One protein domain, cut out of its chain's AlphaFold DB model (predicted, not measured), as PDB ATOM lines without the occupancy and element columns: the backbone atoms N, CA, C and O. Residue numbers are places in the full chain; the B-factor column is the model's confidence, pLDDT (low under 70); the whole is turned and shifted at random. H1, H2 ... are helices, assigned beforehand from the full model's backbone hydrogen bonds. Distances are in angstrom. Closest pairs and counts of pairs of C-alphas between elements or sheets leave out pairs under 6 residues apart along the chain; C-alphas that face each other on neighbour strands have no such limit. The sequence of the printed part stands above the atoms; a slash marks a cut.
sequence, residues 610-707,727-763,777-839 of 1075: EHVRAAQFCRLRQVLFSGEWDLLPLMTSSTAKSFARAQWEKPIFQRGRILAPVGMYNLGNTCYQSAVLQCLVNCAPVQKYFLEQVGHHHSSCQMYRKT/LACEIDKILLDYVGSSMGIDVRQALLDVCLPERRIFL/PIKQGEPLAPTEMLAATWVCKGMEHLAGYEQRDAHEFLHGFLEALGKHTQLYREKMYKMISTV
ATOM      1  N   GLU A 610     -21.422  28.041  90.710       79.44
ATOM      2  CA  GLU A 610     -21.452  26.979  91.716       79.44
ATOM      3  C   GLU A 610     -22.530  25.923  91.453       79.44
ATOM      4  O   GLU A 610     -22.290  24.759  91.762       79.44
ATOM      5  N   HIS A 611     -23.675  26.282  90.859       82.31
ATOM      6  CA  HIS A 611     -24.691  25.305  90.450       82.31
ATOM      7  C   HIS A 611     -24.228  24.490  89.245       82.31
ATOM      8  O   HIS A 611     -24.340  23.266  89.276       82.31
ATOM      9  N   VAL A 612     -23.649  25.139  88.229       78.50
ATOM     10  CA  VAL A 612     -23.106  24.461  87.036       78.50
ATOM     11  C   VAL A 612     -22.085  23.394  87.451       78.50
ATOM     12  O   VAL A 612     -22.259  22.217  87.139       78.50
ATOM     13  N   ARG A 613     -21.095  23.770  88.271       81.62
ATOM     14  CA  ARG A 613     -20.086  22.848  88.826       81.62
ATOM     15  C   ARG A 613     -20.694  21.756  89.714       81.62
ATOM     16  O   ARG A 613     -20.319  20.588  89.614       81.62
ATOM     17  N   ALA A 614     -21.664  22.103  90.560       84.56
ATOM     18  CA  ALA A 614     -22.356  21.143  91.418       84.56
ATOM     19  C   ALA A 614     -23.184  20.107  90.631       84.56
ATOM     20  O   ALA A 614     -23.313  18.969  91.098       84.56
ATOM     21  N   ALA A 615     -23.704  20.470  89.455       83.88
ATOM     22  CA  ALA A 615     -24.405  19.573  88.538       83.88
ATOM     23  C   ALA A 615     -23.428  18.734  87.689       83.88
ATOM     24  O   ALA A 615     -23.618  17.522  87.560       83.88
ATOM     25  N   GLN A 616     -22.326  19.329  87.208       83.38
ATOM     26  CA  GLN A 616     -21.222  18.611  86.552       83.38
ATOM     27  C   GLN A 616     -20.707  17.461  87.431       83.38
ATOM     28  O   GLN A 616     -20.652  16.323  86.968       83.38
ATOM     29  N   PHE A 617     -20.436  17.702  88.722       87.44
ATOM     30  CA  PHE A 617     -20.027  16.644  89.661       87.44
ATOM     31  C   PHE A 617     -21.046  15.492  89.742       87.44
ATOM     32  O   PHE A 617     -20.668  14.319  89.738       87.44
ATOM     33  N   CYS A 618     -22.349  15.798  89.745       88.88
ATOM     34  CA  CYS A 618     -23.397  14.774  89.770       88.88
ATOM     35  C   CYS A 618     -23.460  13.970  88.461       88.88
ATOM     36  O   CYS A 618     -23.611  12.745  88.503       88.88
ATOM     37  N   ARG A 619     -23.289  14.618  87.298       87.19
ATOM     38  CA  ARG A 619     -23.245  13.920  86.001       87.19
ATOM     39  C   ARG A 619     -21.990  13.057  85.864       87.19
ATOM     40  O   ARG A 619     -22.097  11.919  85.414       87.19
ATOM     41  N   LEU A 620     -20.831  13.549  86.299       86.56
ATOM     42  CA  LEU A 620     -19.572  12.797  86.304       86.56
ATOM     43  C   LEU A 620     -19.651  11.566  87.221       86.56
ATOM     44  O   LEU A 620     -19.219  10.481  86.829       86.56
ATOM     45  N   ARG A 621     -20.308  11.679  88.385       89.94
ATOM     46  CA  ARG A 621     -20.617  10.524  89.241       89.94
ATOM     47  C   ARG A 621     -21.516   9.503  88.547       89.94
ATOM     48  O   ARG A 621     -21.201   8.317  88.588       89.94
ATOM     49  N   GLN A 622     -22.591   9.934  87.881       88.31
ATOM     50  CA  GLN A 622     -23.425   9.015  87.097       88.31
ATOM     51  C   GLN A 622     -22.626   8.293  86.007       88.31
ATOM     52  O   GLN A 622     -22.815   7.095  85.836       88.31
ATOM     53  N   VAL A 623     -21.756   8.999  85.272       87.06
ATOM     54  CA  VAL A 623     -20.879   8.419  84.235       87.06
ATOM     55  C   VAL A 623     -19.963   7.342  84.826       87.06
ATOM     56  O   VAL A 623     -19.842   6.249  84.272       87.06
ATOM     57  N   LEU A 624     -19.357   7.631  85.980       88.88
ATOM     58  CA  LEU A 624     -18.471   6.713  86.689       88.88
ATOM     59  C   LEU A 624     -19.218   5.455  87.188       88.88
ATOM     60  O   LEU A 624     -18.703   4.345  87.069       88.88
ATOM     61  N   PHE A 625     -20.442   5.612  87.706       89.75
ATOM     62  CA  PHE A 625     -21.258   4.519  88.259       89.75
ATOM     63  C   PHE A 625     -22.020   3.699  87.203       89.75
ATOM     64  O   PHE A 625     -22.251   2.507  87.409       89.75
ATOM     65  N   SER A 626     -22.383   4.292  86.061       86.19
ATOM     66  CA  SER A 626     -23.004   3.586  84.929       86.19
ATOM     67  C   SER A 626     -22.005   2.745  84.124       86.19
ATOM     68  O   SER A 626     -22.415   1.897  83.326       86.19
ATOM     69  N   GLY A 627     -20.706   2.985  84.325       83.75
ATOM     70  CA  GLY A 627     -19.631   2.419  83.521       83.75
ATOM     71  C   GLY A 627     -19.500   3.059  82.136       83.75
ATOM     72  O   GLY A 627     -18.844   2.472  81.284       83.75
ATOM     73  N   GLU A 628     -20.094   4.235  81.888       82.44
ATOM     74  CA  GLU A 628     -19.917   5.029  80.654       82.44
ATOM     75  C   GLU A 628     -18.477   5.608  80.577       82.44
ATOM     76  O   GLU A 628     -18.271   6.813  80.459       82.44
ATOM     77  N   TRP A 629     -17.441   4.763  80.679       76.12
ATOM     78  CA  TRP A 629     -16.022   5.160  80.668       76.12
ATOM     79  C   TRP A 629     -15.621   5.879  79.372       76.12
ATOM     80  O   TRP A 629     -14.714   6.709  79.371       76.12
ATOM     81  N   ASP A 630     -16.367   5.624  78.299       72.44
ATOM     82  CA  ASP A 630     -16.315   6.307  77.010       72.44
ATOM     83  C   ASP A 630     -16.845   7.756  77.042       72.44
ATOM     84  O   ASP A 630     -16.772   8.444  76.030       72.44
ATOM     85  N   LEU A 631     -17.356   8.238  78.181       78.12
ATOM     86  CA  LEU A 631     -17.727   9.638  78.421       78.12
ATOM     87  C   LEU A 631     -16.779  10.365  79.391       78.12
ATOM     88  O   LEU A 631     -16.824  11.594  79.454       78.12
ATOM     89  N   LEU A 632     -15.890   9.660  80.102       76.94
ATOM     90  CA  LEU A 632     -14.946  10.271  81.051       76.94
ATOM     91  C   LEU A 632     -13.935  11.210  80.354       76.94
ATOM     92  O   LEU A 632     -13.457  10.867  79.266       76.94
ATOM     93  N   PRO A 633     -13.551  12.356  80.960       71.94
ATOM     94  CA  PRO A 633     -12.531  13.252  80.404       71.94
ATOM     95  C   PRO A 633     -11.223  12.525  80.055       71.94
ATOM     96  O   PRO A 633     -10.813  11.601  80.760       71.94
ATOM     97  N   LEU A 634     -10.541  12.949  78.986       62.53
ATOM     98  CA  LEU A 634      -9.359  12.254  78.448       62.53
ATOM     99  C   LEU A 634      -8.269  12.036  79.518       62.53
ATOM    100  O   LEU A 634      -7.790  10.912  79.709       62.53
ATOM    101  N   MET A 635      -7.982  13.083  80.300       62.25
ATOM    102  CA  MET A 635      -6.971  13.110  81.369       62.25
ATOM    103  C   MET A 635      -7.420  12.471  82.701       62.25
ATOM    104  O   MET A 635      -6.835  12.734  83.749       62.25
ATOM    105  N   THR A 636      -8.448  11.615  82.696       71.31
ATOM    106  CA  THR A 636      -8.865  10.872  83.901       71.31
ATOM    107  C   THR A 636      -7.852   9.815  84.339       71.31
ATOM    108  O   THR A 636      -7.137   9.228  83.521       71.31
ATOM    109  N   SER A 637      -7.803   9.555  85.648       78.62
ATOM    110  CA  SER A 637      -6.835   8.646  86.262       78.62
ATOM    111  C   SER A 637      -7.064   7.169  85.931       78.62
ATOM    112  O   SER A 637      -8.150   6.748  85.521       78.62
ATOM    113  N   SER A 638      -6.029   6.359  86.169       79.75
ATOM    114  CA  SER A 638      -6.113   4.897  86.153       79.75
ATOM    115  C   SER A 638      -7.177   4.372  87.122       79.75
ATOM    116  O   SER A 638      -7.937   3.486  86.739       79.75
ATOM    117  N   THR A 639      -7.295   4.941  88.326       84.19
ATOM    118  CA  THR A 639      -8.298   4.561  89.337       84.19
ATOM    119  C   THR A 639      -9.724   4.759  88.818       84.19
ATOM    120  O   THR A 639     -10.531   3.830  88.854       84.19
ATOM    121  N   ALA A 640     -10.022   5.931  88.243       85.44
ATOM    122  CA  ALA A 640     -11.336   6.231  87.677       85.44
ATOM    123  C   ALA A 640     -11.676   5.343  86.468       85.44
ATOM    124  O   ALA A 640     -12.774   4.788  86.392       85.44
ATOM    125  N   LYS A 641     -10.716   5.149  85.554       84.25
ATOM    126  CA  LYS A 641     -10.859   4.256  84.392       84.25
ATOM    127  C   LYS A 641     -11.075   2.794  84.816       84.25
ATOM    128  O   LYS A 641     -11.915   2.114  84.230       84.25
ATOM    129  N   SER A 642     -10.382   2.332  85.859       85.94
ATOM    130  CA  SER A 642     -10.513   0.969  86.397       85.94
ATOM    131  C   SER A 642     -11.863   0.745  87.076       85.94
ATOM    132  O   SER A 642     -12.523  -0.247  86.784       85.94
ATOM    133  N   PHE A 643     -12.330   1.685  87.908       89.50
ATOM    134  CA  PHE A 643     -13.664   1.586  88.506       89.50
ATOM    135  C   PHE A 643     -14.768   1.592  87.443       89.50
ATOM    136  O   PHE A 643     -15.655   0.743  87.482       89.50
ATOM    137  N   ALA A 644     -14.709   2.505  86.467       88.69
ATOM    138  CA  ALA A 644     -15.717   2.581  85.411       88.69
ATOM    139  C   ALA A 644     -15.766   1.294  84.568       88.69
ATOM    140  O   ALA A 644     -16.854   0.808  84.257       88.69
ATOM    141  N   ARG A 645     -14.607   0.688  84.266       87.19
ATOM    142  CA  ARG A 645     -14.524  -0.638  83.635       87.19
ATOM    143  C   ARG A 645     -15.144  -1.732  84.514       87.19
ATOM    144  O   ARG A 645     -16.006  -2.459  84.033       87.19
ATOM    145  N   ALA A 646     -14.805  -1.777  85.800       87.38
ATOM    146  CA  ALA A 646     -15.359  -2.744  86.751       87.38
ATOM    147  C   ALA A 646     -16.864  -2.540  87.047       87.38
ATOM    148  O   ALA A 646     -17.512  -3.427  87.600       87.38
ATOM    149  N   GLN A 647     -17.456  -1.392  86.688       89.19
ATOM    150  CA  GLN A 647     -18.914  -1.240  86.588       89.19
ATOM    151  C   GLN A 647     -19.435  -1.680  85.212       89.19
ATOM    152  O   GLN A 647     -20.476  -2.323  85.147       89.19
ATOM    153  N   TRP A 648     -18.732  -1.383  84.115       86.81
ATOM    154  CA  TRP A 648     -19.130  -1.798  82.765       86.81
ATOM    155  C   TRP A 648     -19.212  -3.325  82.600       86.81
ATOM    156  O   TRP A 648     -20.150  -3.828  81.985       86.81
ATOM    157  N   GLU A 649     -18.282  -4.064  83.203       87.88
ATOM    158  CA  GLU A 649     -18.244  -5.535  83.203       87.88
ATOM    159  C   GLU A 649     -19.431  -6.174  83.950       87.88
ATOM    160  O   GLU A 649     -19.771  -7.330  83.700       87.88
ATOM    161  N   LYS A 650     -20.114  -5.428  84.831       86.06
ATOM    162  CA  LYS A 650     -21.306  -5.912  85.535       86.06
ATOM    163  C   LYS A 650     -22.565  -5.783  84.662       86.06
ATOM    164  O   LYS A 650     -22.731  -4.768  83.969       86.06
ATOM    165  N   PRO A 651     -23.522  -6.729  84.767       85.69
ATOM    166  CA  PRO A 651     -24.863  -6.579  84.206       85.69
ATOM    167  C   PRO A 651     -25.513  -5.258  84.633       85.69
ATOM    168  O   PRO A 651     -25.355  -4.835  85.779       85.69
ATOM    169  N   ILE A 652     -26.293  -4.628  83.748       81.81
ATOM    170  CA  ILE A 652     -26.856  -3.275  83.951       81.81
ATOM    171  C   ILE A 652     -27.587  -3.141  85.301       81.81
ATOM    172  O   ILE A 652     -27.433  -2.137  85.990       81.81
ATOM    173  N   PHE A 653     -28.317  -4.175  85.729       80.88
ATOM    174  CA  PHE A 653     -29.059  -4.185  86.997       80.88
ATOM    175  C   PHE A 653     -28.187  -4.318  88.265       80.88
ATOM    176  O   PHE A 653     -28.705  -4.127  89.365       80.88
ATOM    177  N   GLN A 654     -26.895  -4.635  88.128       82.38
ATOM    178  CA  GLN A 654     -25.904  -4.723  89.211       82.38
ATOM    179  C   GLN A 654     -24.933  -3.529  89.247       82.38
ATOM    180  O   GLN A 654     -24.207  -3.361  90.230       82.38
ATOM    181  N   ARG A 655     -24.901  -2.689  88.201       85.81
ATOM    182  CA  ARG A 655     -24.026  -1.507  88.153       85.81
ATOM    183  C   ARG A 655     -24.377  -0.525  89.265       85.81
ATOM    184  O   ARG A 655     -25.549  -0.310  89.572       85.81
ATOM    185  N   GLY A 656     -23.350   0.035  89.898       78.31
ATOM    186  CA  GLY A 656     -23.502   0.970  91.012       78.31
ATOM    187  C   GLY A 656     -24.102   0.381  92.296       78.31
ATOM    188  O   GLY A 656     -24.399   1.148  93.207       78.31
ATOM    189  N   ARG A 657     -24.276  -0.947  92.395       83.88
ATOM    190  CA  ARG A 657     -24.732  -1.624  93.619       83.88
ATOM    191  C   ARG A 657     -23.579  -2.216  94.420       83.88
ATOM    192  O   ARG A 657     -22.550  -2.614  93.869       83.88
ATOM    193  N   ILE A 658     -23.815  -2.333  95.722       86.69
ATOM    194  CA  ILE A 658     -23.002  -3.122  96.649       86.69
ATOM    195  C   ILE A 658     -23.226  -4.611  96.341       86.69
ATOM    196  O   ILE A 658     -24.369  -5.054  96.221       86.69
ATOM    197  N   LEU A 659     -22.140  -5.379  96.182       81.12
ATOM    198  CA  LEU A 659     -22.204  -6.811  95.839       81.12
ATOM    199  C   LEU A 659     -21.948  -7.748  97.026       81.12
ATOM    200  O   LEU A 659     -22.457  -8.869  97.025       81.12
ATOM    201  N   ALA A 660     -21.200  -7.274  98.020       87.06
ATOM    202  CA  ALA A 660     -20.950  -7.930  99.295       87.06
ATOM    203  C   ALA A 660     -20.855  -6.852 100.395       87.06
ATOM    204  O   ALA A 660     -20.374  -5.751 100.103       87.06
ATOM    205  N   PRO A 661     -21.318  -7.131 101.624       92.94
ATOM    206  CA  PRO A 661     -21.188  -6.202 102.736       92.94
ATOM    207  C   PRO A 661     -19.746  -6.090 103.251       92.94
ATOM    208  O   PRO A 661     -18.933  -6.996 103.084       92.94
ATOM    209  N   VAL A 662     -19.452  -4.959 103.890       94.50
ATOM    210  CA  VAL A 662     -18.142  -4.564 104.428       94.50
ATOM    211  C   VAL A 662     -18.301  -4.208 105.903       94.50
ATOM    212  O   VAL A 662     -19.331  -3.655 106.290       94.50
ATOM    213  N   GLY A 663     -17.310  -4.520 106.739       95.44
ATOM    214  CA  GLY A 663     -17.343  -4.213 108.173       95.44
ATOM    215  C   GLY A 663     -17.321  -2.712 108.485       95.44
ATOM    216  O   GLY A 663     -16.959  -1.885 107.649       95.44
ATOM    217  N   MET A 664     -17.679  -2.352 109.716       96.38
ATOM    218  CA  MET A 664     -17.514  -1.007 110.274       96.38
ATOM    219  C   MET A 664     -16.874  -1.112 111.659       96.38
ATOM    220  O   MET A 664     -17.465  -1.713 112.549       96.38
ATOM    221  N   TYR A 665     -15.683  -0.548 111.856       95.88
ATOM    222  CA  TYR A 665     -14.987  -0.601 113.144       95.88
ATOM    223  C   TYR A 665     -15.841  -0.040 114.284       95.88
ATOM    224  O   TYR A 665     -16.468   1.014 114.146       95.88
ATOM    225  N   ASN A 666     -15.803  -0.724 115.430       93.88
ATOM    226  CA  ASN A 666     -16.318  -0.172 116.672       93.88
ATOM    227  C   ASN A 666     -15.338   0.887 117.185       93.88
ATOM    228  O   ASN A 666     -14.144   0.622 117.306       93.88
ATOM    229  N   LEU A 667     -15.840   2.088 117.457       92.62
ATOM    230  CA  LEU A 667     -15.041   3.248 117.860       92.62
ATOM    231  C   LEU A 667     -15.386   3.704 119.291       92.62
ATOM    232  O   LEU A 667     -15.237   4.875 119.632       92.62
ATOM    233  N   GLY A 668     -15.867   2.773 120.120       90.50
ATOM    234  CA  GLY A 668     -16.228   2.983 121.521       90.50
ATOM    235  C   GLY A 668     -17.367   2.048 121.913       90.50
ATOM    236  O   GLY A 668     -17.151   0.869 122.174       90.50
ATOM    237  N   ASN A 669     -18.589   2.579 121.909       93.25
ATOM    238  CA  ASN A 669     -19.830   1.826 122.084       93.25
ATOM    239  C   ASN A 669     -20.706   1.903 120.817       93.25
ATOM    240  O   ASN A 669     -21.930   1.977 120.889       93.25
ATOM    241  N   THR A 670     -20.098   1.932 119.626       95.69
ATOM    242  CA  THR A 670     -20.778   2.348 118.383       95.69
ATOM    243  C   THR A 670     -21.604   1.253 117.702       95.69
ATOM    244  O   THR A 670     -22.124   1.486 116.612       95.69
ATOM    245  N   CYS A 671     -21.762   0.078 118.316       96.12
ATOM    246  CA  CYS A 671     -22.428  -1.079 117.707       96.12
ATOM    247  C   CYS A 671     -23.913  -0.840 117.366       96.12
ATOM    248  O   CYS A 671     -24.409  -1.331 116.352       96.12
ATOM    249  N   TYR A 672     -24.627  -0.007 118.138       96.38
ATOM    250  CA  TYR A 672     -25.995   0.410 117.788       96.38
ATOM    251  C   TYR A 672     -26.044   1.255 116.504       96.38
ATOM    252  O   TYR A 672     -27.016   1.179 115.751       96.38
ATOM    253  N   GLN A 673     -24.991   2.031 116.223       96.00
ATOM    254  CA  GLN A 673     -24.882   2.805 114.986       96.00
ATOM    255  C   GLN A 673     -24.440   1.925 113.826       96.00
ATOM    256  O   GLN A 673     -25.050   1.995 112.763       96.00
ATOM    257  N   SER A 674     -23.413   1.089 114.016       96.25
ATOM    258  CA  SER A 674     -22.897   0.211 112.962       96.25
ATOM    259  C   SER A 674     -23.998  -0.732 112.471       96.25
ATOM    260  O   SER A 674     -24.259  -0.766 111.273       96.25
ATOM    261  N   ALA A 675     -24.743  -1.390 113.366       97.44
ATOM    262  CA  ALA A 675     -25.828  -2.290 112.988       97.44
ATOM    263  C   ALA A 675     -26.936  -1.576 112.182       97.44
ATOM    264  O   ALA A 675     -27.371  -2.069 111.141       97.44
ATOM    265  N   VAL A 676     -27.356  -0.377 112.600       98.00
ATOM    266  CA  VAL A 676     -28.352   0.422 111.861       98.00
ATOM    267  C   VAL A 676     -27.807   0.911 110.515       98.00
ATOM    268  O   VAL A 676     -28.506   0.831 109.503       98.00
ATOM    269  N   LEU A 677     -26.558   1.380 110.468       97.44
ATOM    270  CA  LEU A 677     -25.912   1.835 109.237       97.44
ATOM    271  C   LEU A 677     -25.712   0.682 108.246       97.44
ATOM    272  O   LEU A 677     -25.950   0.888 107.063       97.44
ATOM    273  N   GLN A 678     -25.380  -0.531 108.697       96.56
ATOM    274  CA  GLN A 678     -25.318  -1.730 107.849       96.56
ATOM    275  C   GLN A 678     -26.672  -2.009 107.174       96.56
ATOM    276  O   GLN A 678     -26.721  -2.222 105.960       96.56
ATOM    277  N   CYS A 679     -27.779  -1.934 107.922       97.50
ATOM    278  CA  CYS A 679     -29.133  -2.086 107.377       97.50
ATOM    279  C   CYS A 679     -29.492  -0.976 106.373       97.50
ATOM    280  O   CYS A 679     -30.059  -1.258 105.318       97.50
ATOM    281  N   LEU A 680     -29.149   0.285 106.665       97.19
ATOM    282  CA  LEU A 680     -29.445   1.423 105.784       97.19
ATOM    283  C   LEU A 680     -28.565   1.449 104.523       97.19
ATOM    284  O   LEU A 680     -29.065   1.759 103.445       97.19
ATOM    285  N   VAL A 681     -27.287   1.080 104.622       95.62
ATOM    286  CA  VAL A 681     -26.348   0.993 103.490       95.62
ATOM    287  C   VAL A 681     -26.715  -0.156 102.545       95.62
ATOM    288  O   VAL A 681     -26.638  -0.001 101.327       95.62
ATOM    289  N   ASN A 682     -27.203  -1.283 103.072       94.69
ATOM    290  CA  ASN A 682     -27.684  -2.407 102.258       94.69
ATOM    291  C   ASN A 682     -29.152  -2.257 101.794       94.69
ATOM    292  O   ASN A 682     -29.660  -3.092 101.047       94.69
ATOM    293  N   CYS A 683     -29.831  -1.164 102.156       95.19
ATOM    294  CA  CYS A 683     -31.190  -0.865 101.712       95.19
ATOM    295  C   CYS A 683     -31.200  -0.370 100.252       95.19
ATOM    296  O   CYS A 683     -30.750   0.737  99.947       95.19
ATOM    297  N   ALA A 684     -31.748  -1.165  99.327       92.75
ATOM    298  CA  ALA A 684     -31.702  -0.863  97.890       92.75
ATOM    299  C   ALA A 684     -32.300   0.513  97.486       92.75
ATOM    300  O   ALA A 684     -31.696   1.181  96.644       92.75
ATOM    301  N   PRO A 685     -33.413   1.008  98.075       93.44
ATOM    302  CA  PRO A 685     -33.874   2.388  97.875       93.44
ATOM    303  C   PRO A 685     -32.875   3.473  98.310       93.44
ATOM    304  O   PRO A 685     -32.790   4.508  97.651       93.44
ATOM    305  N   VAL A 686     -32.098   3.242  99.377       95.06
ATOM    306  CA  VAL A 686     -31.053   4.171  99.851       95.06
ATOM    307  C   VAL A 686     -29.879   4.177  98.873       95.06
ATOM    308  O   VAL A 686     -29.497   5.247  98.396       95.06
ATOM    309  N   GLN A 687     -29.372   2.999  98.481       93.62
ATOM    310  CA  GLN A 687     -28.339   2.884  97.441       93.62
ATOM    311  C   GLN A 687     -28.773   3.586  96.149       93.62
ATOM    312  O   GLN A 687     -28.026   4.394  95.603       93.62
ATOM    313  N   LYS A 688     -30.008   3.344  95.689       90.88
ATOM    314  CA  LYS A 688     -30.563   3.982  94.488       90.88
ATOM    315  C   LYS A 688     -30.600   5.508  94.603       90.88
ATOM    316  O   LYS A 688     -30.232   6.186  93.647       90.88
ATOM    317  N   TYR A 689     -31.019   6.056  95.741       92.19
ATOM    318  CA  TYR A 689     -31.111   7.506  95.924       92.19
ATOM    319  C   TYR A 689     -29.739   8.199  95.890       92.19
ATOM    320  O   TYR A 689     -29.585   9.199  95.189       92.19
ATOM    321  N   PHE A 690     -28.736   7.663  96.594       93.31
ATOM    322  CA  PHE A 690     -27.400   8.271  96.671       93.31
ATOM    323  C   PHE A 690     -26.499   7.927  95.474       93.31
ATOM    324  O   PHE A 690     -25.895   8.819  94.883       93.31
ATOM    325  N   LEU A 691     -26.404   6.649  95.093       90.25
ATOM    326  CA  LEU A 691     -25.430   6.167  94.105       90.25
ATOM    327  C   LEU A 691     -25.918   6.315  92.654       90.25
ATOM    328  O   LEU A 691     -25.152   6.744  91.797       90.25
ATOM    329  N   GLU A 692     -27.181   5.966  92.376       84.69
ATOM    330  CA  GLU A 692     -27.737   5.931  91.009       84.69
ATOM    331  C   GLU A 692     -28.391   7.269  90.615       84.69
ATOM    332  O   GLU A 692     -28.111   7.835  89.558       84.69
ATOM    333  N   GLN A 693     -29.265   7.792  91.480       84.81
ATOM    334  CA  GLN A 693     -30.024   9.024  91.237       84.81
ATOM    335  C   GLN A 693     -29.256  10.294  91.627       84.81
ATOM    336  O   GLN A 693     -29.658  11.384  91.221       84.81
ATOM    337  N   VAL A 694     -28.180  10.156  92.413       86.56
ATOM    338  CA  VAL A 694     -27.353  11.255  92.944       86.56
ATOM    339  C   VAL A 694     -28.204  12.322  93.657       86.56
ATOM    340  O   VAL A 694     -27.931  13.517  93.608       86.56
ATOM    341  N   GLY A 695     -29.273  11.891  94.339       86.94
ATOM    342  CA  GLY A 695     -30.268  12.767  94.968       86.94
ATOM    343  C   GLY A 695     -29.712  13.648  96.091       86.94
ATOM    344  O   GLY A 695     -30.327  14.659  96.439       86.94
ATOM    345  N   HIS A 696     -28.536  13.289  96.607       91.75
ATOM    346  CA  HIS A 696     -27.660  14.126  97.412       91.75
ATOM    347  C   HIS A 696     -26.203  13.786  97.064       91.75
ATOM    348  O   HIS A 696     -25.855  12.613  96.970       91.75
ATOM    349  N   HIS A 697     -25.353  14.801  96.887       91.56
ATOM    350  CA  HIS A 697     -23.919  14.632  96.631       91.56
ATOM    351  C   HIS A 697     -23.119  15.522  97.586       91.56
ATOM    352  O   HIS A 697     -23.319  16.738  97.606       91.56
ATOM    353  N   HIS A 698     -22.189  14.938  98.349       91.00
ATOM    354  CA  HIS A 698     -21.455  15.636  99.411       91.00
ATOM    355  C   HIS A 698     -20.742  16.922  98.936       91.00
ATOM    356  O   HIS A 698     -20.874  17.964  99.580       91.00
ATOM    357  N   SER A 699     -20.036  16.894  97.795       88.25
ATOM    358  CA  SER A 699     -19.346  18.064  97.224       88.25
ATOM    359  C   SER A 699     -20.327  19.162  96.820       88.25
ATOM    360  O   SER A 699     -20.211  20.296  97.285       88.25
ATOM    361  N   SER A 700     -21.342  18.817  96.025       88.69
ATOM    362  CA  SER A 700     -22.398  19.731  95.578       88.69
ATOM    363  C   SER A 700     -23.151  20.352  96.762       88.69
ATOM    364  O   SER A 700     -23.402  21.556  96.789       88.69
ATOM    365  N   CYS A 701     -23.437  19.564  97.804       90.62
ATOM    366  CA  CYS A 701     -24.025  20.070  99.040       90.62
ATOM    367  C   CYS A 701     -23.086  21.045  99.761       90.62
ATOM    368  O   CYS A 701     -23.512  22.125 100.176       90.62
ATOM    369  N   GLN A 702     -21.793  20.723  99.866       87.12
ATOM    370  CA  GLN A 702     -20.809  21.625 100.461       87.12
ATOM    371  C   GLN A 702     -20.728  22.966  99.703       87.12
ATOM    372  O   GLN A 702     -20.578  24.005 100.346       87.12
ATOM    373  N   MET A 703     -20.885  22.968  98.374       84.38
ATOM    374  CA  MET A 703     -20.924  24.188  97.557       84.38
ATOM    375  C   MET A 703     -22.152  25.052  97.868       84.38
ATOM    376  O   MET A 703     -21.984  26.180  98.333       84.38
ATOM    377  N   TYR A 704     -23.373  24.515  97.743       84.12
ATOM    378  CA  TYR A 704     -24.602  25.266  98.057       84.12
ATOM    379  C   TYR A 704     -24.627  25.796  99.501       84.12
ATOM    380  O   TYR A 704     -25.202  26.848  99.784       84.12
ATOM    381  N   ARG A 705     -23.978  25.091 100.438       83.12
ATOM    382  CA  ARG A 705     -23.837  25.529 101.835       83.12
ATOM    383  C   ARG A 705     -22.797  26.635 102.023       83.12
ATOM    384  O   ARG A 705     -23.047  27.531 102.824       83.12
ATOM    385  N   LYS A 706     -21.676  26.603 101.293       76.94
ATOM    386  CA  LYS A 706     -20.641  27.653 101.316       76.94
ATOM    387  C   LYS A 706     -21.155  28.967 100.720       76.94
ATOM    388  O   LYS A 706     -21.042  30.003 101.372       76.94
ATOM    389  N   THR A 707     -21.771  28.934  99.536       66.62
ATOM    390  CA  THR A 707     -22.268  30.149  98.859       66.62
ATOM    391  C   THR A 707     -23.382  30.839  99.651       66.62
ATOM    392  O   THR A 707     -23.386  32.064  99.762       66.62
ATOM    393  N   LEU A 727     -25.558  15.112 107.937       93.75
ATOM    394  CA  LEU A 727     -25.513  13.637 107.942       93.75
ATOM    395  C   LEU A 727     -25.775  13.009 106.558       93.75
ATOM    396  O   LEU A 727     -25.286  11.921 106.268       93.75
ATOM    397  N   ALA A 728     -26.483  13.721 105.672       94.94
ATOM    398  CA  ALA A 728     -26.672  13.307 104.282       94.94
ATOM    399  C   ALA A 728     -25.367  13.349 103.455       94.94
ATOM    400  O   ALA A 728     -25.220  12.539 102.546       94.94
ATOM    401  N   CYS A 729     -24.399  14.213 103.794       94.88
ATOM    402  CA  CYS A 729     -23.055  14.149 103.210       94.88
ATOM    403  C   CYS A 729     -22.283  12.922 103.708       94.88
ATOM    404  O   CYS A 729     -21.493  12.353 102.963       94.88
ATOM    405  N   GLU A 730     -22.485  12.528 104.964       95.06
ATOM    406  CA  GLU A 730     -21.677  11.489 105.607       95.06
ATOM    407  C   GLU A 730     -22.115  10.082 105.195       95.06
ATOM    408  O   GLU A 730     -21.267   9.246 104.895       95.06
ATOM    409  N   ILE A 731     -23.424   9.827 105.066       95.88
ATOM    410  CA  ILE A 731     -23.898   8.563 104.475       95.88
ATOM    411  C   ILE A 731     -23.570   8.471 102.980       95.88
ATOM    412  O   ILE A 731     -23.305   7.377 102.491       95.88
ATOM    413  N   ASP A 732     -23.517   9.601 102.266       95.81
ATOM    414  CA  ASP A 732     -23.078   9.641 100.868       95.81
ATOM    415  C   ASP A 732     -21.615   9.191 100.730       95.81
ATOM    416  O   ASP A 732     -21.314   8.326  99.911       95.81
ATOM    417  N   LYS A 733     -20.715   9.700 101.586       94.31
ATOM    418  CA  LYS A 733     -19.322   9.230 101.664       94.31
ATOM    419  C   LYS A 733     -19.232   7.759 102.062       94.31
ATOM    420  O   LYS A 733     -18.586   7.005 101.348       94.31
ATOM    421  N   ILE A 734     -19.919   7.338 103.132       95.12
ATOM    422  CA  ILE A 734     -19.926   5.931 103.567       95.12
ATOM    423  C   ILE A 734     -20.376   5.022 102.422       95.12
ATOM    424  O   ILE A 734     -19.745   4.001 102.196       95.12
ATOM    425  N   LEU A 735     -21.402   5.386 101.648       95.31
ATOM    426  CA  LEU A 735     -21.843   4.595 100.496       95.31
ATOM    427  C   LEU A 735     -20.790   4.515  99.378       95.31
ATOM    428  O   LEU A 735     -20.669   3.466  98.746       95.31
ATOM    429  N   LEU A 736     -20.008   5.575  99.144       93.44
ATOM    430  CA  LEU A 736     -18.871   5.544  98.215       93.44
ATOM    431  C   LEU A 736     -17.735   4.650  98.739       93.44
ATOM    432  O   LEU A 736     -17.239   3.804  97.997       93.44
ATOM    433  N   ASP A 737     -17.375   4.795 100.014       92.62
ATOM    434  CA  ASP A 737     -16.292   4.053 100.675       92.62
ATOM    435  C   ASP A 737     -16.622   2.560 100.832       92.62
ATOM    436  O   ASP A 737     -15.763   1.702 100.643       92.62
ATOM    437  N   TYR A 738     -17.888   2.227 101.082       93.56
ATOM    438  CA  TYR A 738     -18.389   0.856 101.196       93.56
ATOM    439  C   TYR A 738     -18.420   0.148  99.837       93.56
ATOM    440  O   TYR A 738     -17.986  -0.999  99.724       93.56
ATOM    441  N   VAL A 739     -18.862   0.838  98.774       92.06
ATOM    442  CA  VAL A 739     -18.725   0.331  97.398       92.06
ATOM    443  C   VAL A 739     -17.246   0.144  97.052       92.06
ATOM    444  O   VAL A 739     -16.889  -0.896  96.499       92.06
ATOM    445  N   GLY A 740     -16.390   1.099  97.421       90.81
ATOM    446  CA  GLY A 740     -14.955   1.049  97.164       90.81
ATOM    447  C   GLY A 740     -14.245  -0.117  97.837       90.81
ATOM    448  O   GLY A 740     -13.633  -0.930  97.148       90.81
ATOM    449  N   SER A 741     -14.411  -0.275  99.150       91.88
ATOM    450  CA  SER A 741     -13.880  -1.421  99.893       91.88
ATOM    451  C   SER A 741     -14.442  -2.752  99.379       91.88
ATOM    452  O   SER A 741     -13.676  -3.688  99.164       91.88
ATOM    453  N   SER A 742     -15.734  -2.840  99.024       90.25
ATOM    454  CA  SER A 742     -16.297  -4.073  98.435       90.25
ATOM    455  C   SER A 742     -15.647  -4.483  97.097       90.25
ATOM    456  O   SER A 742     -15.769  -5.635  96.676       90.25
ATOM    457  N   MET A 743     -14.939  -3.557  96.436       87.75
ATOM    458  CA  MET A 743     -14.256  -3.748  95.151       87.75
ATOM    459  C   MET A 743     -12.721  -3.627  95.220       87.75
ATOM    460  O   MET A 743     -12.070  -3.916  94.222       87.75
ATOM    461  N   GLY A 744     -12.138  -3.199  96.346       88.19
ATOM    462  CA  GLY A 744     -10.706  -2.881  96.455       88.19
ATOM    463  C   GLY A 744     -10.265  -1.655  95.636       88.19
ATOM    464  O   GLY A 744      -9.155  -1.633  95.109       88.19
ATOM    465  N   ILE A 745     -11.138  -0.652  95.457       88.81
ATOM    466  CA  ILE A 745     -10.857   0.556  94.655       88.81
ATOM    467  C   ILE A 745     -11.327   1.808  95.401       88.81
ATOM    468  O   ILE A 745     -12.482   1.879  95.812       88.81
ATOM    469  N   ASP A 746     -10.486   2.840  95.506       89.56
ATOM    470  CA  ASP A 746     -10.904   4.132  96.067       89.56
ATOM    471  C   ASP A 746     -11.830   4.897  95.102       89.56
ATOM    472  O   ASP A 746     -11.404   5.494  94.106       89.56
ATOM    473  N   VAL A 747     -13.126   4.889  95.422       89.94
ATOM    474  CA  VAL A 747     -14.178   5.569  94.654       89.94
ATOM    475  C   VAL A 747     -14.215   7.071  94.941       89.94
ATOM    476  O   VAL A 747     -14.580   7.846  94.055       89.94
ATOM    477  N   ARG A 748     -13.813   7.520  96.138       88.00
ATOM    478  CA  ARG A 748     -13.738   8.954  96.462       88.00
ATOM    479  C   ARG A 748     -12.595   9.601  95.696       88.00
ATOM    480  O   ARG A 748     -12.823  10.634  95.067       88.00
ATOM    481  N   GLN A 749     -11.417   8.981  95.653       84.88
ATOM    482  CA  GLN A 749     -10.307   9.462  94.834       84.88
ATOM    483  C   GLN A 749     -10.613   9.345  93.335       84.88
ATOM    484  O   GLN A 749     -10.330  10.286  92.595       84.88
ATOM    485  N   ALA A 750     -11.275   8.271  92.883       86.31
ATOM    486  CA  ALA A 750     -11.760   8.176  91.503       86.31
ATOM    487  C   ALA A 750     -12.703   9.338  91.130       86.31
ATOM    488  O   ALA A 750     -12.566   9.913  90.053       86.31
ATOM    489  N   LEU A 751     -13.630   9.726  92.013       86.38
ATOM    490  CA  LEU A 751     -14.500  10.889  91.800       86.38
ATOM    491  C   LEU A 751     -13.724  12.213  91.832       86.38
ATOM    492  O   LEU A 751     -13.962  13.070  90.984       86.38
ATOM    493  N   LEU A 752     -12.783  12.389  92.764       82.25
ATOM    494  CA  LEU A 752     -11.948  13.594  92.848       82.25
ATOM    495  C   LEU A 752     -11.082  13.786  91.592       82.25
ATOM    496  O   LEU A 752     -11.020  14.896  91.067       82.25
ATOM    497  N   ASP A 753     -10.480  12.711  91.078       76.38
ATOM    498  CA  ASP A 753      -9.682  12.713  89.845       76.38
ATOM    499  C   ASP A 753     -10.496  13.103  88.602       76.38
ATOM    500  O   ASP A 753      -9.968  13.735  87.689       76.38
ATOM    501  N   VAL A 754     -11.773  12.713  88.549       76.75
ATOM    502  CA  VAL A 754     -12.679  13.034  87.435       76.75
ATOM    503  C   VAL A 754     -13.214  14.465  87.545       76.75
ATOM    504  O   VAL A 754     -13.374  15.139  86.531       76.75
ATOM    505  N   CYS A 755     -13.474  14.938  88.764       70.31
ATOM    506  CA  CYS A 755     -14.080  16.244  89.027       70.31
ATOM    507  C   CYS A 755     -13.086  17.419  89.064       70.31
ATOM    508  O   CYS A 755     -13.531  18.565  89.046       70.31
ATOM    509  N   LEU A 756     -11.770  17.178  89.156       63.53
ATOM    510  CA  LEU A 756     -10.744  18.232  89.261       63.53
ATOM    511  C   LEU A 756      -9.479  17.960  88.400       63.53
ATOM    512  O   LEU A 756      -8.379  17.928  88.962       63.53
ATOM    513  N   PRO A 757      -9.575  17.797  87.060       49.56
ATOM    514  CA  PRO A 757      -8.429  17.401  86.225       49.56
ATOM    515  C   PRO A 757      -7.223  18.352  86.328       49.56
ATOM    516  O   PRO A 757      -6.085  17.917  86.492       49.56
ATOM    517  N   GLU A 758      -7.485  19.661  86.305       43.28
ATOM    518  CA  GLU A 758      -6.488  20.743  86.296       43.28
ATOM    519  C   GLU A 758      -5.623  20.790  87.568       43.28
ATOM    520  O   GLU A 758      -4.457  21.190  87.537       43.28
ATOM    521  N   ARG A 759      -6.163  20.357  88.717       41.25
ATOM    522  CA  ARG A 759      -5.486  20.507  90.018       41.25
ATOM    523  C   ARG A 759      -4.279  19.595  90.213       41.25
ATOM    524  O   ARG A 759      -3.509  19.832  91.147       41.25
ATOM    525  N   ARG A 760      -4.091  18.583  89.360       39.69
ATOM    526  CA  ARG A 760      -2.930  17.682  89.436       39.69
ATOM    527  C   ARG A 760      -1.604  18.422  89.225       39.69
ATOM    528  O   ARG A 760      -0.647  18.101  89.919       39.69
ATOM    529  N   ILE A 761      -1.578  19.448  88.368       37.78
ATOM    530  CA  ILE A 761      -0.366  20.234  88.076       37.78
ATOM    531  C   ILE A 761       0.074  21.036  89.318       37.78
ATOM    532  O   ILE A 761       1.214  20.929  89.759       37.78
ATOM    533  N   PHE A 762      -0.845  21.768  89.958       31.27
ATOM    534  CA  PHE A 762      -0.509  22.640  91.095       31.27
ATOM    535  C   PHE A 762      -0.264  21.912  92.430       31.27
ATOM    536  O   PHE A 762       0.588  22.335  93.217       31.27
ATOM    537  N   LEU A 763      -0.990  20.825  92.728       34.28
ATOM    538  CA  LEU A 763      -0.857  20.139  94.026       34.28
ATOM    539  C   LEU A 763       0.430  19.306  94.148       34.28
ATOM    540  O   LEU A 763       0.923  19.114  95.261       34.28
ATOM    541  N   PRO A 777      -3.287   0.985  99.176       64.19
ATOM    542  CA  PRO A 777      -4.374   0.491  98.343       64.19
ATOM    543  C   PRO A 777      -5.431  -0.166  99.235       64.19
ATOM    544  O   PRO A 777      -5.110  -1.108  99.963       64.19
ATOM    545  N   ILE A 778      -6.667   0.343  99.173       78.69
ATOM    546  CA  ILE A 778      -7.806  -0.178  99.941       78.69
ATOM    547  C   ILE A 778      -7.946  -1.670  99.642       78.69
ATOM    548  O   ILE A 778      -8.156  -2.062  98.490       78.69
ATOM    549  N   LYS A 779      -7.822  -2.510 100.668       84.50
ATOM    550  CA  LYS A 779      -7.948  -3.959 100.507       84.50
ATOM    551  C   LYS A 779      -9.416  -4.313 100.294       84.50
ATOM    552  O   LYS A 779     -10.312  -3.704 100.877       84.50
ATOM    553  N   GLN A 780      -9.682  -5.316  99.460       89.06
ATOM    554  CA  GLN A 780     -11.061  -5.737  99.234       89.06
ATOM    555  C   GLN A 780     -11.664  -6.290 100.537       89.06
ATOM    556  O   GLN A 780     -11.120  -7.223 101.125       89.06
ATOM    557  N   GLY A 781     -12.777  -5.706 100.984       87.94
ATOM    558  CA  GLY A 781     -13.435  -6.038 102.252       87.94
ATOM    559  C   GLY A 781     -12.838  -5.362 103.494       87.94
ATOM    560  O   GLY A 781     -13.243  -5.699 104.605       87.94
ATOM    561  N   GLU A 782     -11.908  -4.413 103.340       90.81
ATOM    562  CA  GLU A 782     -11.338  -3.632 104.445       90.81
ATOM    563  C   GLU A 782     -12.430  -2.878 105.238       90.81
ATOM    564  O   GLU A 782     -13.166  -2.084 104.637       90.81
ATOM    565  N   PRO A 783     -12.575  -3.107 106.561       94.06
ATOM    566  CA  PRO A 783     -13.629  -2.478 107.352       94.06
ATOM    567  C   PRO A 783     -13.498  -0.953 107.410       94.06
ATOM    568  O   PRO A 783     -12.406  -0.405 107.544       94.06
ATOM    569  N   LEU A 784     -14.630  -0.251 107.354       94.12
ATOM    570  CA  LEU A 784     -14.663   1.210 107.374       94.12
ATOM    571  C   LEU A 784     -14.552   1.756 108.801       94.12
ATOM    572  O   LEU A 784     -15.141   1.207 109.729       94.12
ATOM    573  N   ALA A 785     -13.888   2.897 108.981       92.75
ATOM    574  CA  ALA A 785     -13.929   3.666 110.226       92.75
ATOM    575  C   ALA A 785     -14.858   4.889 110.049       92.75
ATOM    576  O   ALA A 785     -14.432   5.882 109.457       92.75
ATOM    577  N   PRO A 786     -16.121   4.864 110.526       91.06
ATOM    578  CA  PRO A 786     -17.108   5.929 110.286       91.06
ATOM    579  C   PRO A 786     -16.891   7.182 111.169       91.06
ATOM    580  O   PRO A 786     -17.830   7.739 111.737       91.06
ATOM    581  N   THR A 787     -15.649   7.655 111.290       91.62
ATOM    582  CA  THR A 787     -15.245   8.775 112.161       91.62
ATOM    583  C   THR A 787     -15.911  10.099 111.781       91.62
ATOM    584  O   THR A 787     -16.404  10.809 112.657       91.62
ATOM    585  N   GLU A 788     -15.996  10.419 110.483       91.12
ATOM    586  CA  GLU A 788     -16.677  11.629 109.996       91.12
ATOM    587  C   GLU A 788     -18.188  11.597 110.310       91.12
ATOM    588  O   GLU A 788     -18.770  12.631 110.641       91.12
ATOM    589  N   MET A 789     -18.808  10.407 110.311       93.06
ATOM    590  CA  MET A 789     -20.208  10.212 110.709       93.06
ATOM    591  C   MET A 789     -20.401  10.386 112.220       93.06
ATOM    592  O   MET A 789     -21.328  11.076 112.625       93.06
ATOM    593  N   LEU A 790     -19.519   9.838 113.063       92.31
ATOM    594  CA  LEU A 790     -19.588  10.025 114.520       92.31
ATOM    595  C   LEU A 790     -19.439  11.500 114.913       92.31
ATOM    596  O   LEU A 790     -20.259  12.028 115.665       92.31
ATOM    597  N   ALA A 791     -18.454  12.192 114.335       91.88
ATOM    598  CA  ALA A 791     -18.276  13.630 114.522       91.88
ATOM    599  C   ALA A 791     -19.490  14.432 114.017       91.88
ATOM    600  O   ALA A 791     -19.872  15.437 114.621       91.88
ATOM    601  N   ALA A 792     -20.133  13.984 112.935       92.00
ATOM    602  CA  ALA A 792     -21.349  14.606 112.435       92.00
ATOM    603  C   ALA A 792     -22.571  14.358 113.331       92.00
ATOM    604  O   ALA A 792     -23.356  15.282 113.533       92.00
ATOM    605  N   THR A 793     -22.723  13.159 113.897       92.56
ATOM    606  CA  THR A 793     -23.774  12.827 114.872       92.56
ATOM    607  C   THR A 793     -23.608  13.662 116.140       92.56
ATOM    608  O   THR A 793     -24.563  14.305 116.568       92.56
ATOM    609  N   TRP A 794     -22.382  13.766 116.666       91.44
ATOM    610  CA  TRP A 794     -22.055  14.581 117.843       91.44
ATOM    611  C   TRP A 794     -22.394  16.070 117.678       91.44
ATOM    612  O   TRP A 794     -22.884  16.703 118.606       91.44
ATOM    613  N   VAL A 795     -22.181  16.637 116.485       90.62
ATOM    614  CA  VAL A 795     -22.495  18.048 116.178       90.62
ATOM    615  C   VAL A 795     -23.941  18.229 115.667       90.62
ATOM    616  O   VAL A 795     -24.414  19.355 115.482       90.62
ATOM    617  N   CYS A 796     -24.684  17.143 115.431       89.62
ATOM    618  CA  CYS A 796     -26.075  17.209 115.001       89.62
ATOM    619  C   CYS A 796     -26.986  17.433 116.213       89.62
ATOM    620  O   CYS A 796     -27.270  16.505 116.966       89.62
ATOM    621  N   LYS A 797     -27.482  18.670 116.366       85.94
ATOM    622  CA  LYS A 797     -28.373  19.077 117.462       85.94
ATOM    623  C   LYS A 797     -29.480  18.044 117.723       85.94
ATOM    624  O   LYS A 797     -30.297  17.793 116.835       85.94
ATOM    625  N   GLY A 798     -29.536  17.519 118.947       85.81
ATOM    626  CA  GLY A 798     -30.504  16.487 119.355       85.81
ATOM    627  C   GLY A 798     -30.091  15.036 119.059       85.81
ATOM    628  O   GLY A 798     -30.876  14.129 119.312       85.81
ATOM    629  N   MET A 799     -28.877  14.807 118.550       91.50
ATOM    630  CA  MET A 799     -28.220  13.492 118.469       91.50
ATOM    631  C   MET A 799     -26.876  13.470 119.225       91.50
ATOM    632  O   MET A 799     -26.109  12.518 119.108       91.50
ATOM    633  N   GLU A 800     -26.596  14.504 120.022       89.44
ATOM    634  CA  GLU A 800     -25.351  14.692 120.783       89.44
ATOM    635  C   GLU A 800     -25.054  13.510 121.731       89.44
ATOM    636  O   GLU A 800     -23.907  13.088 121.861       89.44
ATOM    637  N   HIS A 801     -26.094  12.923 122.333       89.19
ATOM    638  CA  HIS A 801     -26.023  11.733 123.195       89.19
ATOM    639  C   HIS A 801     -25.903  10.409 122.423       89.19
ATOM    640  O   HIS A 801     -25.517   9.393 122.994       89.19
ATOM    641  N   LEU A 802     -26.191  10.423 121.121       91.94
ATOM    642  CA  LEU A 802     -26.055   9.292 120.198       91.94
ATOM    643  C   LEU A 802     -24.674   9.271 119.517       91.94
ATOM    644  O   LEU A 802     -24.479   8.569 118.531       91.94
ATOM    645  N   ALA A 803     -23.705  10.038 120.024       87.62
ATOM    646  CA  ALA A 803     -22.366  10.199 119.453       87.62
ATOM    647  C   ALA A 803     -21.419   8.991 119.628       87.62
ATOM    648  O   ALA A 803     -20.262   9.067 119.224       87.62
ATOM    649  N   GLY A 804     -21.876   7.875 120.208       82.56
ATOM    650  CA  GLY A 804     -21.110   6.619 120.259       82.56
ATOM    651  C   GLY A 804     -20.202   6.404 121.475       82.56
ATOM    652  O   GLY A 804     -19.631   5.323 121.602       82.56
ATOM    653  N   TYR A 805     -20.088   7.387 122.375       87.44
ATOM    654  CA  TYR A 805     -19.347   7.238 123.636       87.44
ATOM    655  C   TYR A 805     -20.062   6.287 124.612       87.44
ATOM    656  O   TYR A 805     -19.445   5.380 125.165       87.44
ATOM    657  N   GLU A 806     -21.378   6.445 124.768       89.81
ATOM    658  CA  GLU A 806     -22.229   5.610 125.625       89.81
ATOM    659  C   GLU A 806     -23.005   4.570 124.808       89.81
ATOM    660  O   GLU A 806     -23.285   4.780 123.622       89.81
ATOM    661  N   GLN A 807     -23.404   3.470 125.456       91.06
ATOM    662  CA  GLN A 807     -24.350   2.504 124.890       91.06
ATOM    663  C   GLN A 807     -25.749   3.136 124.827       91.06
ATOM    664  O   GLN A 807     -26.213   3.739 125.796       91.06
ATOM    665  N   ARG A 808     -26.405   3.044 123.666       93.56
ATOM    666  CA  ARG A 808     -27.705   3.670 123.370       93.56
ATOM    667  C   ARG A 808     -28.583   2.733 122.540       93.56
ATOM    668  O   ARG A 808     -28.124   1.699 122.057       93.56
ATOM    669  N   ASP A 809     -29.854   3.089 122.391       94.06
ATOM    670  CA  ASP A 809     -30.831   2.268 121.680       94.06
ATOM    671  C   ASP A 809     -30.692   2.400 120.149       94.06
ATOM    672  O   ASP A 809     -30.662   3.502 119.590       94.06
ATOM    673  N   ALA A 810     -30.639   1.267 119.443       96.19
ATOM    674  CA  ALA A 810     -30.593   1.237 117.981       96.19
ATOM    675  C   ALA A 810     -31.881   1.790 117.326       96.19
ATOM    676  O   ALA A 810     -31.826   2.344 116.227       96.19
ATOM    677  N   HIS A 811     -33.039   1.682 117.989       96.25
ATOM    678  CA  HIS A 811     -34.306   2.275 117.546       96.25
ATOM    679  C   HIS A 811     -34.298   3.803 117.673       96.25
ATOM    680  O   HIS A 811     -34.712   4.492 116.738       96.25
ATOM    681  N   GLU A 812     -33.765   4.327 118.781       95.69
ATOM    682  CA  GLU A 812     -33.588   5.771 118.997       95.69
ATOM    683  C   GLU A 812     -32.652   6.364 117.934       95.69
ATOM    684  O   GLU A 812     -33.009   7.335 117.259       95.69
ATOM    685  N   PHE A 813     -31.494   5.727 117.711       96.81
ATOM    686  CA  PHE A 813     -30.554   6.153 116.676       96.81
ATOM    687  C   PHE A 813     -31.159   6.090 115.269       96.81
ATOM    688  O   PHE A 813     -31.049   7.067 114.528       96.81
ATOM    689  N   LEU A 814     -31.854   5.002 114.908       97.31
ATOM    690  CA  LEU A 814     -32.554   4.892 113.622       97.31
ATOM    691  C   LEU A 814     -33.538   6.052 113.412       97.31
ATOM    692  O   LEU A 814     -33.577   6.630 112.324       97.31
ATOM    693  N   HIS A 815     -34.325   6.400 114.433       95.25
ATOM    694  CA  HIS A 815     -35.334   7.450 114.320       95.25
ATOM    695  C   HIS A 815     -34.700   8.840 114.171       95.25
ATOM    696  O   HIS A 815     -34.997   9.547 113.205       95.25
ATOM    697  N   GLY A 816     -33.776   9.204 115.068       95.12
ATOM    698  CA  GLY A 816     -33.060  10.483 115.007       95.12
ATOM    699  C   GLY A 816     -32.270  10.647 113.706       95.12
ATOM    700  O   GLY A 816     -32.326  11.701 113.068       95.12
ATOM    701  N   PHE A 817     -31.609   9.576 113.254       96.25
ATOM    702  CA  PHE A 817     -30.858   9.568 112.004       96.25
ATOM    703  C   PHE A 817     -31.768   9.748 110.783       96.25
ATOM    704  O   PHE A 817     -31.478  10.598 109.943       96.25
ATOM    705  N   LEU A 818     -32.883   9.013 110.679       96.19
ATOM    706  CA  LEU A 818     -33.824   9.163 109.559       96.19
ATOM    707  C   LEU A 818     -34.484  10.549 109.537       96.19
ATOM    708  O   LEU A 818     -34.575  11.158 108.469       96.19
ATOM    709  N   GLU A 819     -34.885  11.094 110.689       93.44
ATOM    710  CA  GLU A 819     -35.387  12.469 110.765       93.44
ATOM    711  C   GLU A 819     -34.353  13.483 110.258       93.44
ATOM    712  O   GLU A 819     -34.664  14.350 109.434       93.44
ATOM    713  N   ALA A 820     -33.117  13.396 110.756       93.19
ATOM    714  CA  ALA A 820     -32.051  14.310 110.376       93.19
ATOM    715  C   ALA A 820     -31.644  14.126 108.906       93.19
ATOM    716  O   ALA A 820     -31.337  15.107 108.231       93.19
ATOM    717  N   LEU A 821     -31.693  12.905 108.370       93.94
ATOM    718  CA  LEU A 821     -31.456  12.603 106.959       93.94
ATOM    719  C   LEU A 821     -32.511  13.256 106.051       93.94
ATOM    720  O   LEU A 821     -32.151  13.880 105.050       93.94
ATOM    721  N   GLY A 822     -33.794  13.185 106.421       92.25
ATOM    722  CA  GLY A 822     -34.882  13.870 105.712       92.25
ATOM    723  C   GLY A 822     -34.682  15.388 105.713       92.25
ATOM    724  O   GLY A 822     -34.592  16.009 104.654       92.25
ATOM    725  N   LYS A 823     -34.467  15.975 106.899       90.62
ATOM    726  CA  LYS A 823     -34.187  17.414 107.074       90.62
ATOM    727  C   LYS A 823     -32.980  17.868 106.233       90.62
ATOM    728  O   LYS A 823     -33.052  18.876 105.534       90.62
ATOM    729  N   HIS A 824     -31.879  17.116 106.242       91.69
ATOM    730  CA  HIS A 824     -30.661  17.454 105.496       91.69
ATOM    731  C   HIS A 824     -30.786  17.283 103.970       91.69
ATOM    732  O   HIS A 824     -30.231  18.094 103.224       91.69
ATOM    733  N   THR A 825     -31.504  16.263 103.488       91.19
ATOM    734  CA  THR A 825     -31.741  16.062 102.044       91.19
ATOM    735  C   THR A 825     -32.724  17.089 101.477       91.19
ATOM    736  O   THR A 825     -32.486  17.614 100.386       91.19
ATOM    737  N   GLN A 826     -33.753  17.471 102.242       88.12
ATOM    738  CA  GLN A 826     -34.648  18.581 101.909       88.12
ATOM    739  C   GLN A 826     -33.884  19.918 101.841       88.12
ATOM    740  O   GLN A 826     -33.910  20.578 100.804       88.12
ATOM    741  N   LEU A 827     -33.104  20.271 102.873       87.88
ATOM    742  CA  LEU A 827     -32.301  21.509 102.905       87.88
ATOM    743  C   LEU A 827     -31.264  21.612 101.769       87.88
ATOM    744  O   LEU A 827     -30.894  22.719 101.371       87.88
ATOM    745  N   TYR A 828     -30.766  20.483 101.256       87.69
ATOM    746  CA  TYR A 828     -29.918  20.446 100.059       87.69
ATOM    747  C   TYR A 828     -30.706  20.860  98.808       87.69
ATOM    748  O   TYR A 828     -30.277  21.763  98.088       87.69
ATOM    749  N   ARG A 829     -31.883  20.257  98.597       84.12
ATOM    750  CA  ARG A 829     -32.772  20.582  97.473       84.12
ATOM    751  C   ARG A 829     -33.258  22.024  97.532       84.12
ATOM    752  O   ARG A 829     -33.121  22.733  96.546       84.12
ATOM    753  N   GLU A 830     -33.742  22.497  98.677       83.00
ATOM    754  CA  GLU A 830     -34.206  23.883  98.850       83.00
ATOM    755  C   GLU A 830     -33.126  24.918  98.498       83.00
ATOM    756  O   GLU A 830     -33.419  25.921  97.850       83.00
ATOM    757  N   LYS A 831     -31.861  24.671  98.870       84.19
ATOM    758  CA  LYS A 831     -30.743  25.570  98.533       84.19
ATOM    759  C   LYS A 831     -30.382  25.531  97.049       84.19
ATOM    760  O   LYS A 831     -30.118  26.589  96.485       84.19
ATOM    761  N   MET A 832     -30.418  24.353  96.427       82.75
ATOM    762  CA  MET A 832     -30.260  24.198  94.979       82.75
ATOM    763  C   MET A 832     -31.378  24.940  94.227       82.75
ATOM    764  O   MET A 832     -31.090  25.814  93.416       82.75
ATOM    765  N   TYR A 833     -32.648  24.673  94.551       76.81
ATOM    766  CA  TYR A 833     -33.794  25.351  93.936       76.81
ATOM    767  C   TYR A 833     -33.745  26.866  94.137       76.81
ATOM    768  O   TYR A 833     -33.971  27.599  93.180       76.81
ATOM    769  N   LYS A 834     -33.368  27.351  95.329       77.75
ATOM    770  CA  LYS A 834     -33.174  28.788  95.568       77.75
ATOM    771  C   LYS A 834     -32.083  29.382  94.670       77.75
ATOM    772  O   LYS A 834     -32.271  30.483  94.166       77.75
ATOM    773  N   MET A 835     -30.976  28.667  94.458       75.56
ATOM    774  CA  MET A 835     -29.881  29.104  93.583       75.56
ATOM    775  C   MET A 835     -30.279  29.111  92.095       75.56
ATOM    776  O   MET A 835     -29.830  29.985  91.360       75.56
ATOM    777  N   ILE A 836     -31.159  28.195  91.670       70.19
ATOM    778  CA  ILE A 836     -31.766  28.181  90.325       70.19
ATOM    779  C   ILE A 836     -32.858  29.263  90.185       70.19
ATOM    780  O   ILE A 836     -33.059  29.795  89.097       70.19
ATOM    781  N   SER A 837     -33.569  29.630  91.258       66.88
ATOM    782  CA  SER A 837     -34.688  30.584  91.192       66.88
ATOM    783  C   SER A 837     -34.280  32.050  91.362       66.88
ATOM    784  O   SER A 837     -34.992  32.928  90.881       66.88
ATOM    785  N   THR A 838     -33.142  32.350  92.007       62.84
ATOM    786  CA  THR A 838     -32.570  33.718  92.090       62.84
ATOM    787  C   THR A 838     -32.185  34.315  90.734       62.84
ATOM    788  O   THR A 838     -31.884  35.499  90.646       62.84
ATOM    789  N   VAL A 839     -32.194  33.477  89.701       55.50
ATOM    790  CA  VAL A 839     -31.763  33.731  88.330       55.50
ATOM    791  C   VAL A 839     -32.768  34.591  87.563       55.50
ATOM    792  O   VAL A 839     -32.454  35.692  87.125       55.50
TER     793      VAL A 839
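This is residues 610 to 707, 727 to 763 and 777 to 839 of the 1075 residues of a protein of Phaeodactylum tricornutum (strain CCAP 1055/1) (UniProt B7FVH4). A layer of four helices, H1, H5, H6 and H9, running alternately in opposite ways, is crossed on one side by the long helix H10, with H3 and H4 on that same side and with H2 and H7 packed on the other side. H6 lies near the middle; H8 touches no helix and lies farthest out. The printed part has 198 residues with ten named helices, H1 to H10 in chain order, and no named strand: it is all helix, and the helix packing is mostly crossed, 3 of 13 touching pairs being at a shallow tilt. It is compact, with a radius of gyration of the C-alphas of 17.1 A, and spans 50 by 45 by 36 A.

H10, residues 810 to 837, touches H6, residues 727 to 743, about perpendicular at 75 degrees; the closest C-alphas are Ala 728 and Leu 821, 5.5 A apart. H10 touches H5, residues 698 to 707, at a steep tilt of 56 degrees, closest at C-alphas Cys 701 and Tyr 828, 6.0 A. With residues 810 to 814 alone it touches H3, residues 671 to 681, closest at C-alphas Tyr 672 and Ala 810, 4.7 A. It only just touches H1, residues 610 to 626, with 3 pairs of C-alphas within 8 A, the closest His 611 and Met 835, 7.2 A. H1 and H5 touch at a shallow tilt of 2 degrees, opposite ways, closest at C-alphas Ala 614 and Ser 700, 4.4 A. H5 and H6 touch at a shallow tilt of 28 degrees, opposite ways, closest at C-alphas His 698 and Cys 729, 4.4 A. H6 touches H9, residues 787 to 795, at a shallow tilt of 13 degrees, opposite ways, closest at C-alphas Glu 730 and Met 789, 5.5 A. H4, residues 684 to 692, touches H6, closest at C-alphas Phe 690 and Asp 732, 6.2 A. H7, residues 747 to 755, touches H2, residues 638 to 648, closest at C-alphas Ala 640 and Ala 750, 4.3 A. H8, residues 759 to 763, is apart from H1, for instance. Every O i to N i+4 pair is within hydrogen-bond range except in H1, 12 of 13, and H3, 6 of 7.

H10 is 39.9 A from first to last C-alpha, from (-30.593, 1.237, 117.981) to (-34.688, 30.584, 91.192). H1, 24.4 A, begins at C-alpha 610 (-21.452, 26.979, 91.716), and H6 is 24.3 A long.

The two farthest C-alphas, Leu 634 and Gln 807, are 49.8 A apart. Residues 708 to 726 and 764 to 776 are not printed; the C-alpha gaps are 19.1 A from 707 to 727 and 20.4 A from 763 to 777. The links H1 to H2, H2 to H3 and H9 to H10 are long. The mean pLDDT of the printed part is 85.9; 15 residues are under 70, among them 756 to 763.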